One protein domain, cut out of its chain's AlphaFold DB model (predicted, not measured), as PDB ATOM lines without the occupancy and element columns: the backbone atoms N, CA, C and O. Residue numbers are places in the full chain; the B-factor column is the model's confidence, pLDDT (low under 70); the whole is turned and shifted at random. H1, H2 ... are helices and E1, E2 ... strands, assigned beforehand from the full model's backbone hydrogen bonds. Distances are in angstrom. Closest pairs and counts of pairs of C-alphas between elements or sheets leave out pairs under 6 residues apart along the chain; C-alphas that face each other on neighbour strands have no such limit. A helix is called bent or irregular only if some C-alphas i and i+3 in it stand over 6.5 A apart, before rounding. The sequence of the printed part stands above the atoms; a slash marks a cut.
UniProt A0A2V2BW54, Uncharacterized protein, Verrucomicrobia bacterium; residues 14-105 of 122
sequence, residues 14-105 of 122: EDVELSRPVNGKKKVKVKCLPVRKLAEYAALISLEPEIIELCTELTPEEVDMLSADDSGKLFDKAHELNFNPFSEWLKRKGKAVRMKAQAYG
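What this domain is: This is residues 14 to 105 of the 122 residues of an uncharacterized protein of Verrucomicrobia bacterium (UniProt A0A2V2BW54). A compact body has the two-strand hairpin E1-E2 with H4a packed on it, and H2 packed on H4a; H1 and H3 adjoin H2. The bent helix H4 leaves this body, and residues 91 to 105 stick out as a long tail. The printed part has 92 residues, in the order E1 E2 H1 H2 H3 H4, mixed helices and strands, with an antiparallel sheet. It is loose, with a radius of gyration of the C-alphas of 16.2 A and spans of 58 by 20 by 18 A.

How they stand to each other: E1, residues 14 to 22, bends by 99 degrees at residue 19 and forms an antiparallel hairpin with E2, residues 25 to 31; N 16 and O 28 are 2.8 A apart, within hydrogen-bond range. The hub is H2, residues 48 to 55. It touches H1, residues 35 to 44, opposite ways at a shallow tilt of 8 degrees, a helical hairpin; the closest C-alphas, Leu 44 and Ile 51, are 6.0 A apart. It touches H3, residues 60 to 64, with C-alphas 49 and 63 closest at 6.4 A. H4, residues 68 to 104, was assigned as one helix by its hydrogen bonds but is bent: C-alphas 81 and 84 are 7.3 A apart, and arms H4a, residues 68 to 81, and H4b, residues 84 to 104, stand at a steep tilt of 54 degrees. H2 touches H4a at a steep tilt of 49 degrees, the same way, with C-alphas 52 and 75 closest at 5.7 A. The closest C-alphas of E2 and H4a, Val 30 and Ala 78, are 6.1 A apart. H4b touches H1 with residues 85 to 89 alone, about perpendicular at 85 degrees, with C-alphas 38 and 86 closest at 6.0 A. Every O i to N i+4 pair is within hydrogen-bond range in H2, H3, H4a and H4b, and 4 of 6 in H1.

Where its parts are: E1 begins at C-alpha 14 (110.827, 143.877, 147.807) and is 17.5 A long; E2 is 16.0 A. H1 is only just irregular: C-alphas 36 and 39 are 7.0 A apart. H4a is 20.1 A long, and H4b, 30.9 A, ends at C-alpha 104 (118.213, 103.196, 132.133).

The domain as a whole: The two C-alphas farthest apart, Gly 24 and Gly 105, are 58.6 A apart. Without residues 91 to 105, which stand free, the body spans 36 by 20 by 18 A. The printed part has no cut, its five links are tight, and no printed residue is under 70 in pLDDT.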
ATOM      1  N   GLU A  14     110.840 142.452 148.123       94.44
ATOM      2  CA  GLU A  14     110.827 143.877 147.807       94.44
ATOM      3  C   GLU A  14     109.411 144.431 147.951       94.44
ATOM      4  O   GLU A  14     108.433 143.754 147.636       94.44
ATOM      5  N   ASP A  15     109.298 145.656 148.461       96.25
ATOM      6  CA  ASP A  15     108.018 146.351 148.572       96.25
ATOM      7  C   ASP A  15     107.758 147.169 147.301       96.25
ATOM      8  O   ASP A  15     108.558 148.026 146.926       96.25
ATOM      9  N   VAL A  16     106.610 146.940 146.669       97.19
ATOM     10  CA  VAL A  16     106.126 147.699 145.511       97.19
ATOM     11  C   VAL A  16     105.016 148.636 145.966       97.19
ATOM     12  O   VAL A  16     104.060 148.212 146.618       97.19
ATOM     13  N   GLU A  17     105.139 149.923 145.648       97.69
ATOM     14  CA  GLU A  17     104.094 150.907 145.936       97.69
ATOM     15  C   GLU A  17     102.941 150.785 144.937       97.69
ATOM     16  O   GLU A  17     103.160 150.721 143.726       97.69
ATOM     17  N   LEU A  18     101.712 150.786 145.455       97.38
ATOM     18  CA  LEU A  18     100.509 150.792 144.634       97.38
ATOM     19  C   LEU A  18     100.121 152.226 144.274       97.38
ATOM     20  O   LEU A  18     100.169 153.125 145.117       97.38
ATOM     21  N   SER A  19      99.655 152.427 143.042       96.31
ATOM     22  CA  SER A  19      99.110 153.711 142.587       96.31
ATOM     23  C   SER A  19      97.884 154.151 143.397       96.31
ATOM     24  O   SER A  19      97.658 155.345 143.609       96.31
ATOM     25  N   ARG A  20      97.106 153.181 143.894       93.50
ATOM     26  CA  ARG A  20      95.965 153.380 144.790       93.50
ATOM     27  C   ARG A  20      95.931 152.298 145.872       93.50
ATOM     28  O   ARG A  20      96.372 151.180 145.624       93.50
ATOM     29  N   PRO A  21      95.374 152.581 147.061       94.56
ATOM     30  CA  PRO A  21      95.248 151.561 148.088       94.56
ATOM     31  C   PRO A  21      94.292 150.436 147.669       94.56
ATOM     32  O   PRO A  21      93.195 150.714 147.189       94.56
ATOM     33  N   VAL A  22      94.670 149.187 147.942       94.44
ATOM     34  CA  VAL A  22      93.797 148.004 147.833       94.44
ATOM     35  C   VAL A  22      93.588 147.455 149.237       94.44
ATOM     36  O   VAL A  22      94.559 147.139 149.919       94.44
ATOM     37  N   ASN A  23      92.342 147.427 149.721       92.56
ATOM     38  CA  ASN A  23      92.012 147.034 151.103       92.56
ATOM     39  C   ASN A  23      92.899 147.704 152.175       92.56
ATOM     40  O   ASN A  23      93.324 147.093 153.153       92.56
ATOM     41  N   GLY A  24      93.216 148.987 151.977       91.56
ATOM     42  CA  GLY A  24      94.073 149.763 152.880       91.56
ATOM     43  C   GLY A  24      95.580 149.512 152.727       91.56
ATOM     44  O   GLY A  24      96.372 150.278 153.280       91.56
ATOM     45  N   LYS A  25      96.004 148.519 151.936       94.25
ATOM     46  CA  LYS A  25      97.410 148.283 151.581       94.25
ATOM     47  C   LYS A  25      97.847 149.330 150.558       94.25
ATOM     48  O   LYS A  25      97.229 149.465 149.509       94.25
ATOM     49  N   LYS A  26      98.902 150.089 150.868       96.31
ATOM     50  CA  LYS A  26      99.546 151.049 149.940       96.31
ATOM     51  C   LYS A  26     100.826 150.503 149.308       96.31
ATOM     52  O   LYS A  26     101.330 151.070 148.346       96.31
ATOM     53  N   LYS A  27     101.367 149.438 149.895       96.69
ATOM     54  CA  LYS A  27     102.556 148.732 149.433       96.69
ATOM     55  C   LYS A  27     102.284 147.242 149.506       96.69
ATOM     56  O   LYS A  27     101.595 146.797 150.427       96.69
ATOM     57  N   VAL A  28     102.825 146.502 148.553       97.44
ATOM     58  CA  VAL A  28     102.704 145.050 148.477       97.44
ATOM     59  C   VAL A  28     104.093 144.450 148.466       97.44
ATOM     60  O   VAL A  28     104.964 144.866 147.708       97.44
ATOM     61  N   LYS A  29     104.279 143.452 149.320       96.69
ATOM     62  CA  LYS A  29     105.518 142.703 149.432       96.69
ATOM     63  C   LYS A  29     105.567 141.615 148.364       96.69
ATOM     64  O   LYS A  29     104.777 140.675 148.433       96.69
ATOM     65  N   VAL A  30     106.516 141.711 147.440       97.31
ATOM     66  CA  VAL A  30     106.812 140.682 146.437       97.31
ATOM     67  C   VAL A  30     107.978 139.835 146.929       97.31
ATOM     68  O   VAL A  30     109.025 140.357 147.305       97.31
ATOM     69  N   LYS A  31     107.793 138.519 146.979       94.88
ATOM     70  CA  LYS A  31     108.693 137.574 147.642       94.88
ATOM     71  C   LYS A  31     109.526 136.790 146.635       94.88
ATOM     72  O   LYS A  31     109.030 136.331 145.606       94.88
ATOM     73  N   CYS A  32     110.771 136.525 147.011       94.12
ATOM     74  CA  CYS A  32     111.546 135.432 146.449       94.12
ATOM     75  C   CYS A  32     111.006 134.101 146.996       94.12
ATOM     76  O   CYS A  32     110.905 133.884 148.208       94.12
ATOM     77  N   LEU A  33     110.623 133.211 146.089       94.12
ATOM     78  CA  LEU A  33     109.992 131.944 146.393       94.12
ATOM     79  C   LEU A  33     111.018 130.931 146.911       94.12
ATOM     80  O   LEU A  33     112.111 130.784 146.356       94.12
ATOM     81  N   PRO A  34     110.659 130.130 147.929       93.06
ATOM     82  CA  PRO A  34     111.493 129.011 148.334       93.06
ATOM     83  C   PRO A  34     111.546 127.959 147.218       93.06
ATOM     84  O   PRO A  34     110.563 127.737 146.513       93.06
ATOM     85  N   VAL A  35     112.644 127.199 147.138       91.12
ATOM     86  CA  VAL A  35     112.865 126.164 146.101       91.12
ATOM     87  C   VAL A  35     111.674 125.207 145.927       91.12
ATOM     88  O   VAL A  35     111.366 124.796 144.810       91.12
ATOM     89  N   ARG A  36     110.969 124.872 147.019       93.06
ATOM     90  CA  ARG A  36     109.780 123.996 146.996       93.06
ATOM     91  C   ARG A  36     108.616 124.541 146.156       93.06
ATOM     92  O   ARG A  36     107.799 123.751 145.705       93.06
ATOM     93  N   LYS A  37     108.546 125.859 145.952       95.69
ATOM     94  CA  LYS A  37     107.503 126.556 145.186       95.69
ATOM     95  C   LYS A  37     107.882 126.787 143.717       95.69
ATOM     96  O   LYS A  37     107.028 127.178 142.937       95.69
ATOM     97  N   LEU A  38     109.113 126.478 143.294       94.75
ATOM     98  CA  LEU A  38     109.545 126.704 141.904       94.75
ATOM     99  C   LEU A  38     108.818 125.820 140.880       94.75
ATOM    100  O   LEU A  38     108.721 126.192 139.717       94.75
ATOM    101  N   ALA A  39     108.285 124.667 141.295       96.06
ATOM    102  CA  ALA A  39     107.441 123.843 140.428       96.06
ATOM    103  C   ALA A  39     106.072 124.491 140.165       96.06
ATOM    104  O   ALA A  39     105.563 124.417 139.054       96.06
ATOM    105  N   GLU A  40     105.506 125.140 141.180       97.31
ATOM    106  CA  GLU A  40     104.251 125.891 141.083       97.31
ATOM    107  C   GLU A  40     104.458 127.154 140.245       97.31
ATOM    108  O   GLU A  40     103.719 127.384 139.297       97.31
ATOM    109  N   TYR A  41     105.558 127.874 140.479       96.81
ATOM    110  CA  TYR A  41     105.987 128.980 139.622       96.81
ATOM    111  C   TYR A  41     106.115 128.564 138.149       96.81
ATOM    112  O   TYR A  41     105.639 129.269 137.272       96.81
ATOM    113  N   ALA A  42     106.703 127.395 137.863       96.00
ATOM    114  CA  ALA A  42     106.829 126.890 136.494       96.00
ATOM    115  C   ALA A  42     105.470 126.690 135.802       96.00
ATOM    116  O   ALA A  42     105.359 126.923 134.602       96.00
ATOM    117  N   ALA A  43     104.458 126.243 136.550       97.12
ATOM    118  CA  ALA A  43     103.112 126.021 136.030       97.12
ATOM    119  C   ALA A  43     102.350 127.333 135.788       97.12
ATOM    120  O   ALA A  43     101.479 127.378 134.927       97.12
ATOM    121  N   LEU A  44     102.693 128.381 136.540       97.19
ATOM    122  CA  LEU A  44     101.993 129.663 136.536       97.19
ATOM    123  C   LEU A  44     102.755 130.766 135.793       97.19
ATOM    124  O   LEU A  44     102.243 131.863 135.692       97.19
ATOM    125  N   ILE A  45     103.952 130.508 135.258       95.06
ATOM    126  CA  ILE A  45     104.920 131.536 134.815       95.06
ATOM    127  C   ILE A  45     104.377 132.594 133.834       95.06
ATOM    128  O   ILE A  45     104.957 133.664 133.724       95.06
ATOM    129  N   SER A  46     103.297 132.310 133.107       94.19
ATOM    130  CA  SER A  46     102.651 133.239 132.168       94.19
ATOM    131  C   SER A  46     101.245 133.677 132.593       94.19
ATOM    132  O   SER A  46     100.537 134.297 131.805       94.19
ATOM    133  N   LEU A  47     100.805 133.280 133.784       97.19
ATOM    134  CA  LEU A  47      99.486 133.549 134.340       97.19
ATOM    135  C   LEU A  47      99.641 134.651 135.388       97.19
ATOM    136  O   LEU A  47     100.114 134.420 136.500       97.19
ATOM    137  N   GLU A  48      99.360 135.882 134.964       96.81
ATOM    138  CA  GLU A  48      99.704 137.088 135.715       96.81
ATOM    139  C   GLU A  48      99.044 137.164 137.106       96.81
ATOM    140  O   GLU A  48      99.794 137.265 138.086       96.81
ATOM    141  N   PRO A  49      97.708 137.043 137.250       97.25
ATOM    142  CA  PRO A  49      97.057 137.050 138.563       97.25
ATOM    143  C   PRO A  49      97.614 135.981 139.512       97.25
ATOM    144  O   PRO A  49      97.894 136.249 140.680       97.25
ATOM    145  N   GLU A  50      97.850 134.780 138.995       97.75
ATOM    146  CA  GLU A  50      98.300 133.624 139.759       97.75
ATOM    147  C   GLU A  50      99.763 133.759 140.208       97.75
ATOM    148  O   GLU A  50     100.126 133.320 141.303       97.75
ATOM    149  N   ILE A  51     100.620 134.395 139.402       98.00
ATOM    150  CA  ILE A  51     101.997 134.718 139.799       98.00
ATOM    151  C   ILE A  51     102.018 135.786 140.882       98.00
ATOM    152  O   ILE A  51     102.794 135.665 141.837       98.00
ATOM    153  N   ILE A  52     101.171 136.808 140.757       98.06
ATOM    154  CA  ILE A  52     101.038 137.853 141.771       98.06
ATOM    155  C   ILE A  52     100.562 137.232 143.087       98.06
ATOM    156  O   ILE A  52     101.169 137.486 144.128       98.06
ATOM    157  N   GLU A  53      99.545 136.371 143.060       97.50
ATOM    158  CA  GLU A  53      99.064 135.664 144.251       97.50
ATOM    159  C   GLU A  53     100.171 134.795 144.872       97.50
ATOM    160  O   GLU A  53     100.465 134.909 146.064       97.50
ATOM    161  N   LEU A  54     100.867 133.993 144.058       97.38
ATOM    162  CA  LEU A  54     101.945 133.117 144.523       97.38
ATOM    163  C   LEU A  54     103.092 133.892 145.189       97.38
ATOM    164  O   LEU A  54     103.694 133.413 146.158       97.38
ATOM    165  N   CYS A  55     103.432 135.065 144.649       97.19
ATOM    166  CA  CYS A  55     104.601 135.836 145.063       97.19
ATOM    167  C   CYS A  55     104.290 136.919 146.103       97.19
ATOM    168  O   CYS A  55     105.226 137.557 146.582       97.19
ATOM    169  N   THR A  56     103.030 137.133 146.487       96.81
ATOM    170  CA  THR A  56     102.647 138.203 147.423       96.81
ATOM    171  C   THR A  56     101.861 137.673 148.633       96.81
ATOM    172  O   THR A  56     101.939 136.500 148.993       96.81
ATOM    173  N   GLU A  57     101.207 138.573 149.368       94.69
ATOM    174  CA  GLU A  57     100.227 138.266 150.427       94.69
ATOM    175  C   GLU A  57      98.860 138.866 150.080       94.69
ATOM    176  O   GLU A  57      98.073 139.206 150.969       94.69
ATOM    177  N   LEU A  58      98.621 139.094 148.788       97.06
ATOM    178  CA  LEU A  58      97.314 139.496 148.304       97.06
ATOM    179  C   LEU A  58      96.394 138.278 148.269       97.06
ATOM    180  O   LEU A  58      96.821 137.186 147.898       97.06
ATOM    181  N   THR A  59      95.144 138.462 148.681       96.81
ATOM    182  CA  THR A  59      94.089 137.473 148.426       96.81
ATOM    183  C   THR A  59      93.658 137.543 146.958       96.81
ATOM    184  O   THR A  59      93.888 138.575 146.321       96.81
ATOM    185  N   PRO A  60      92.992 136.510 146.414       96.56
ATOM    186  CA  PRO A  60      92.448 136.561 145.056       96.56
ATOM    187  C   PRO A  60      91.588 137.808 144.810       96.56
ATOM    188  O   PRO A  60      91.766 138.513 143.823       96.56
ATOM    189  N   GLU A  61      90.737 138.167 145.774       96.75
ATOM    190  CA  GLU A  61      89.889 139.357 145.672       96.75
ATOM    191  C   GLU A  61      90.704 140.655 145.653       96.75
ATOM    192  O   GLU A  61      90.301 141.632 145.031       96.75
ATOM    193  N   GLU A  62      91.845 140.699 146.342       97.75
ATOM    194  CA  GLU A  62      92.736 141.858 146.301       97.75
ATOM    195  C   GLU A  62      93.499 141.948 144.981       97.75
ATOM    196  O   GLU A  62      93.717 143.058 144.496       97.75
ATOM    197  N   VAL A  63      93.875 140.810 144.393       97.50
ATOM    198  CA  VAL A  63      94.467 140.755 143.052       97.50
ATOM    199  C   VAL A  63      93.468 141.285 142.020       97.50
ATOM    200  O   VAL A  63      93.820 142.169 141.240       97.50
ATOM    201  N   ASP A  64      92.201 140.878 142.100       96.88
ATOM    202  CA  ASP A  64      91.125 141.362 141.219       96.88
ATOM    203  C   ASP A  64      90.844 142.874 141.357       96.88
ATOM    204  O   ASP A  64      90.295 143.509 140.453       96.88
ATOM    205  N   MET A  65      91.211 143.480 142.489       96.88
ATOM    206  CA  MET A  65      91.052 144.919 142.737       96.88
ATOM    207  C   MET A  65      92.221 145.770 142.220       96.88
ATOM    208  O   MET A  65      92.120 147.011 142.209       96.88
ATOM    209  N   LEU A  66      93.333 145.151 141.812       97.56
ATOM    210  CA  LEU A  66      94.494 145.870 141.298       97.56
ATOM    211  C   LEU A  66      94.131 146.672 140.043       97.56
ATOM    212  O   LEU A  66      93.244 146.331 139.262       97.56
ATOM    213  N   SER A  67      94.816 147.800 139.862       96.94
ATOM    214  CA  SER A  67      94.831 148.443 138.549       96.94
ATOM    215  C   SER A  67      95.696 147.610 137.596       96.94
ATOM    216  O   SER A  67      96.599 146.909 138.051       96.94
ATOM    217  N   ALA A  68      95.466 147.719 136.285       97.00
ATOM    218  CA  ALA A  68      96.314 147.047 135.297       97.00
ATOM    219  C   ALA A  68      97.799 147.435 135.457       97.00
ATOM    220  O   ALA A  68      98.673 146.575 135.399       97.00
ATOM    221  N   ASP A  69      98.078 148.708 135.753       97.69
ATOM    222  CA  ASP A  69      99.442 149.204 135.966       97.69
ATOM    223  C   ASP A  69     100.100 148.605 137.218       97.69
ATOM    224  O   ASP A  69     101.284 148.270 137.198       97.69
ATOM    225  N   ASP A  70      99.365 148.494 138.328       98.12
ATOM    226  CA  ASP A  70      99.906 147.905 139.557       98.12
ATOM    227  C   ASP A  70     100.063 146.384 139.431       98.12
ATOM    228  O   ASP A  70     101.046 145.841 139.931       98.12
ATOM    229  N   SER A  71      99.145 145.719 138.721       98.06
ATOM    230  CA  SER A  71      99.252 144.300 138.368       98.06
ATOM    231  C   SER A  71     100.538 144.029 137.587       98.06
ATOM    232  O   SER A  71     101.387 143.264 138.052       98.06
ATOM    233  N   GLY A  72     100.772 144.774 136.499       98.00
ATOM    234  CA  GLY A  72     101.980 144.633 135.685       98.00
ATOM    235  C   GLY A  72     103.269 144.865 136.480       98.00
ATOM    236  O   GLY A  72     104.201 144.071 136.397       98.00
ATOM    237  N   LYS A  73     103.316 145.891 137.343       98.19
ATOM    238  CA  LYS A  73     104.490 146.144 138.206       98.19
ATOM    239  C   LYS A  73     104.782 144.988 139.162       98.19
ATOM    240  O   LYS A  73     105.947 144.655 139.386       98.19
ATOM    241  N   LEU A  74     103.745 144.416 139.775       98.44
ATOM    242  CA  LEU A  74     103.897 143.292 140.699       98.44
ATOM    243  C   LEU A  74     104.344 142.031 139.961       98.44
ATOM    244  O   LEU A  74     105.218 141.320 140.458       98.44
ATOM    245  N   PHE A  75     103.792 141.791 138.773       98.38
ATOM    246  CA  PHE A  75     104.168 140.686 137.902       98.38
ATOM    247  C   PHE A  75     105.633 140.769 137.461       98.38
ATOM    248  O   PHE A  75     106.402 139.830 137.676       98.38
ATOM    249  N   ASP A  76     106.057 141.923 136.944       98.19
ATOM    250  CA  ASP A  76     107.441 142.156 136.526       98.19
ATOM    251  C   ASP A  76     108.412 141.955 137.693       98.19
ATOM    252  O   ASP A  76     109.413 141.242 137.569       98.19
ATOM    253  N   LYS A  77     108.085 142.506 138.869       97.81
ATOM    254  CA  LYS A  77     108.902 142.330 140.075       97.81
ATOM    255  C   LYS A  77     108.938 140.869 140.537       97.81
ATOM    256  O   LYS A  77     109.981 140.392 140.989       97.81
ATOM    257  N   ALA A  78     107.833 140.134 140.412       97.25
ATOM    258  CA  ALA A  78     107.794 138.711 140.732       97.25
ATOM    259  C   ALA A  78     108.747 137.918 139.826       97.25
ATOM    260  O   ALA A  78     109.480 137.058 140.323       97.25
ATOM    261  N   HIS A  79     108.801 138.233 138.530       97.56
ATOM    262  CA  HIS A  79     109.772 137.640 137.612       97.56
ATOM    263  C   HIS A  79     111.208 138.049 137.925       97.56
ATOM    264  O   HIS A  79     112.071 137.176 138.003       97.56
ATOM    265  N   GLU A  80     111.464 139.329 138.172       95.50
ATOM    266  CA  GLU A  80     112.794 139.837 138.516       95.50
ATOM    267  C   GLU A  80     113.411 139.075 139.700       95.50
ATOM    268  O   GLU A  80     114.548 138.603 139.621       95.50
ATOM    269  N   LEU A  81     112.634 138.870 140.769       94.00
ATOM    270  CA  LEU A  81     113.105 138.183 141.974       94.00
ATOM    271  C   LEU A  81     113.249 136.663 141.797       94.00
ATOM    272  O   LEU A  81     114.103 136.047 142.440       94.00
ATOM    273  N   ASN A  82     112.419 136.038 140.954       94.94
ATOM    274  CA  ASN A  82     112.287 134.577 140.909       94.94
ATOM    275  C   ASN A  82     112.891 133.906 139.671       94.94
ATOM    276  O   ASN A  82     113.155 132.701 139.710       94.94
ATOM    277  N   PHE A  83     113.170 134.638 138.592       93.19
ATOM    278  CA  PHE A  83     113.601 134.033 137.329       93.19
ATOM    279  C   PHE A  83     114.983 133.375 137.424       93.19
ATOM    280  O   PHE A  83     115.177 132.247 136.967       93.19
ATOM    281  N   ASN A  84     115.942 134.026 138.086       91.69
ATOM    282  CA  ASN A  84     117.274 133.458 138.299       91.69
ATOM    283  C   ASN A  84     117.243 132.142 139.099       91.69
ATOM    284  O   ASN A  84     117.726 131.129 138.579       91.69
ATOM    285  N   PRO A  85     116.658 132.079 140.315       90.81
ATOM    286  CA  PRO A  85     116.586 130.822 141.059       90.81
ATOM    287  C   PRO A  85     115.764 129.749 140.327       90.81
ATOM    288  O   PRO A  85     116.144 128.571 140.357       90.81
ATOM    289  N   PHE A  86     114.695 130.140 139.627       94.44
ATOM    290  CA  PHE A  86     113.917 129.250 138.766       94.44
ATOM    291  C   PHE A  86     114.771 128.630 137.649       94.44
ATOM    292  O   PHE A  86     114.791 127.407 137.498       94.44
ATOM    293  N   SER A  87     115.526 129.442 136.908       93.38
ATOM    294  CA  SER A  87     116.345 128.977 135.785       93.38
ATOM    295  C   SER A  87     117.426 127.981 136.232       93.38
ATOM    296  O   SER A  87     117.607 126.928 135.616       93.38
ATOM    297  N   GLU A  88     118.090 128.237 137.361       94.00
ATOM    298  CA  GLU A  88     119.091 127.329 137.930       94.00
ATOM    299  C   GLU A  88     118.468 126.032 138.454       94.00
ATOM    300  O   GLU A  88     119.038 124.939 138.332       94.00
ATOM    301  N   TRP A  89     117.269 126.111 139.029       94.56
ATOM    302  CA  TRP A  89     116.489 124.927 139.368       94.56
ATOM    303  C   TRP A  89     116.130 124.105 138.121       94.56
ATOM    304  O   TRP A  89     116.362 122.891 138.124       94.56
ATOM    305  N   LEU A  90     115.676 124.739 137.037       94.12
ATOM    306  CA  LEU A  90     115.307 124.068 135.788       94.12
ATOM    307  C   LEU A  90     116.513 123.383 135.125       94.12
ATOM    308  O   LEU A  90     116.435 122.206 134.766       94.12
ATOM    309  N   LYS A  91     117.672 124.055 135.066       93.50
ATOM    310  CA  LYS A  91     118.937 123.459 134.589       93.50
ATOM    311  C   LYS A  91     119.297 122.194 135.371       93.50
ATOM    312  O   LYS A  91     119.685 121.181 134.783       93.50
ATOM    313  N   ARG A  92     119.150 122.211 136.702       93.44
ATOM    314  CA  ARG A  92     119.395 121.031 137.555       93.44
ATOM    315  C   ARG A  92     118.393 119.905 137.295       93.44
ATOM    316  O   ARG A  92     118.795 118.743 137.298       93.44
ATOM    317  N   LYS A  93     117.122 120.223 137.023       92.81
ATOM    318  CA  LYS A  93     116.119 119.223 136.622       92.81
ATOM    319  C   LYS A  93     116.483 118.560 135.294       92.81
ATOM    320  O   LYS A  93     116.471 117.334 135.229       92.81
ATOM    321  N   GLY A  94     116.913 119.336 134.297       92.19
ATOM    322  CA  GLY A  94     117.414 118.802 133.027       92.19
ATOM    323  C   GLY A  94     118.597 117.846 133.216       92.19
ATOM    324  O   GLY A  94     118.575 116.721 132.719       92.19
ATOM    325  N   LYS A  95     119.595 118.232 134.027       93.56
ATOM    326  CA  LYS A  95     120.735 117.356 134.374       93.56
ATOM    327  C   LYS A  95     120.287 116.041 135.026       93.56
ATOM    328  O   LYS A  95     120.762 114.979 134.639       93.56
ATOM    329  N   ALA A  96     119.347 116.097 135.972       92.94
ATOM    330  CA  ALA A  96     118.833 114.903 136.642       92.94
ATOM    331  C   ALA A  96     118.097 113.952 135.680       92.94
ATOM    332  O   ALA A  96     118.226 112.735 135.802       92.94
ATOM    333  N   VAL A  97     117.353 114.489 134.706       92.06
ATOM    334  CA  VAL A  97     116.702 113.687 133.655       92.06
ATOM    335  C   VAL A  97     117.745 112.984 132.781       92.06
ATOM    336  O   VAL A  97     117.611 111.787 132.539       92.06
ATOM    337  N   ARG A  98     118.826 113.674 132.391       90.50
ATOM    338  CA  ARG A  98     119.947 113.067 131.642       90.50
ATOM    339  C   ARG A  98     120.609 111.922 132.403       90.50
ATOM    340  O   ARG A  98     120.802 110.854 131.832       90.50
ATOM    341  N   MET A  99     120.881 112.107 133.695       92.69
ATOM    342  CA  MET A  99     121.443 111.045 134.539       92.69
ATOM    343  C   MET A  99     120.522 109.820 134.613       92.69
ATOM    344  O   MET A  99     120.994 108.691 134.505       92.69
ATOM    345  N   LYS A 100     119.204 110.027 134.761       91.50
ATOM    346  CA  LYS A 100     118.225 108.929 134.757       91.50
ATOM    347  C   LYS A 100     118.208 108.194 133.419       91.50
ATOM    348  O   LYS A 100     118.249 106.972 133.408       91.50
ATOM    349  N   ALA A 101     118.173 108.921 132.305       91.81
ATOM    350  CA  ALA A 101     118.152 108.314 130.978       91.81
ATOM    351  C   ALA A 101     119.400 107.454 130.721       91.81
ATOM    352  O   ALA A 101     119.271 106.308 130.298       91.81
ATOM    353  N   GLN A 102     120.585 107.959 131.086       90.00
ATOM    354  CA  GLN A 102     121.839 107.201 131.028       90.00
ATOM    355  C   GLN A 102     121.785 105.926 131.879       90.00
ATOM    356  O   GLN A 102     122.167 104.863 131.402       90.00
ATOM    357  N   ALA A 103     121.270 106.012 133.110       92.19
ATOM    358  CA  ALA A 103     121.157 104.858 134.005       92.19
ATOM    359  C   ALA A 103     120.221 103.758 133.467       92.19
ATOM    360  O   ALA A 103     120.457 102.581 133.722       92.19
ATOM    361  N   TYR A 104     119.180 104.132 132.718       93.12
ATOM    362  CA  TYR A 104     118.213 103.196 132.133       93.12
ATOM    363  C   TYR A 104     118.497 102.832 130.666       93.12
ATOM    364  O   TYR A 104     117.716 102.092 130.073       93.12
ATOM    365  N   GLY A 105     119.580 103.337 130.063       89.94
ATOM    366  CA  GLY A 105     119.892 103.097 128.648       89.94
ATOM    367  C   GLY A 105     118.881 103.711 127.670       89.94
ATOM    368  O   GLY A 105     118.717 103.212 126.559       89.94
TER     369      GLY A 105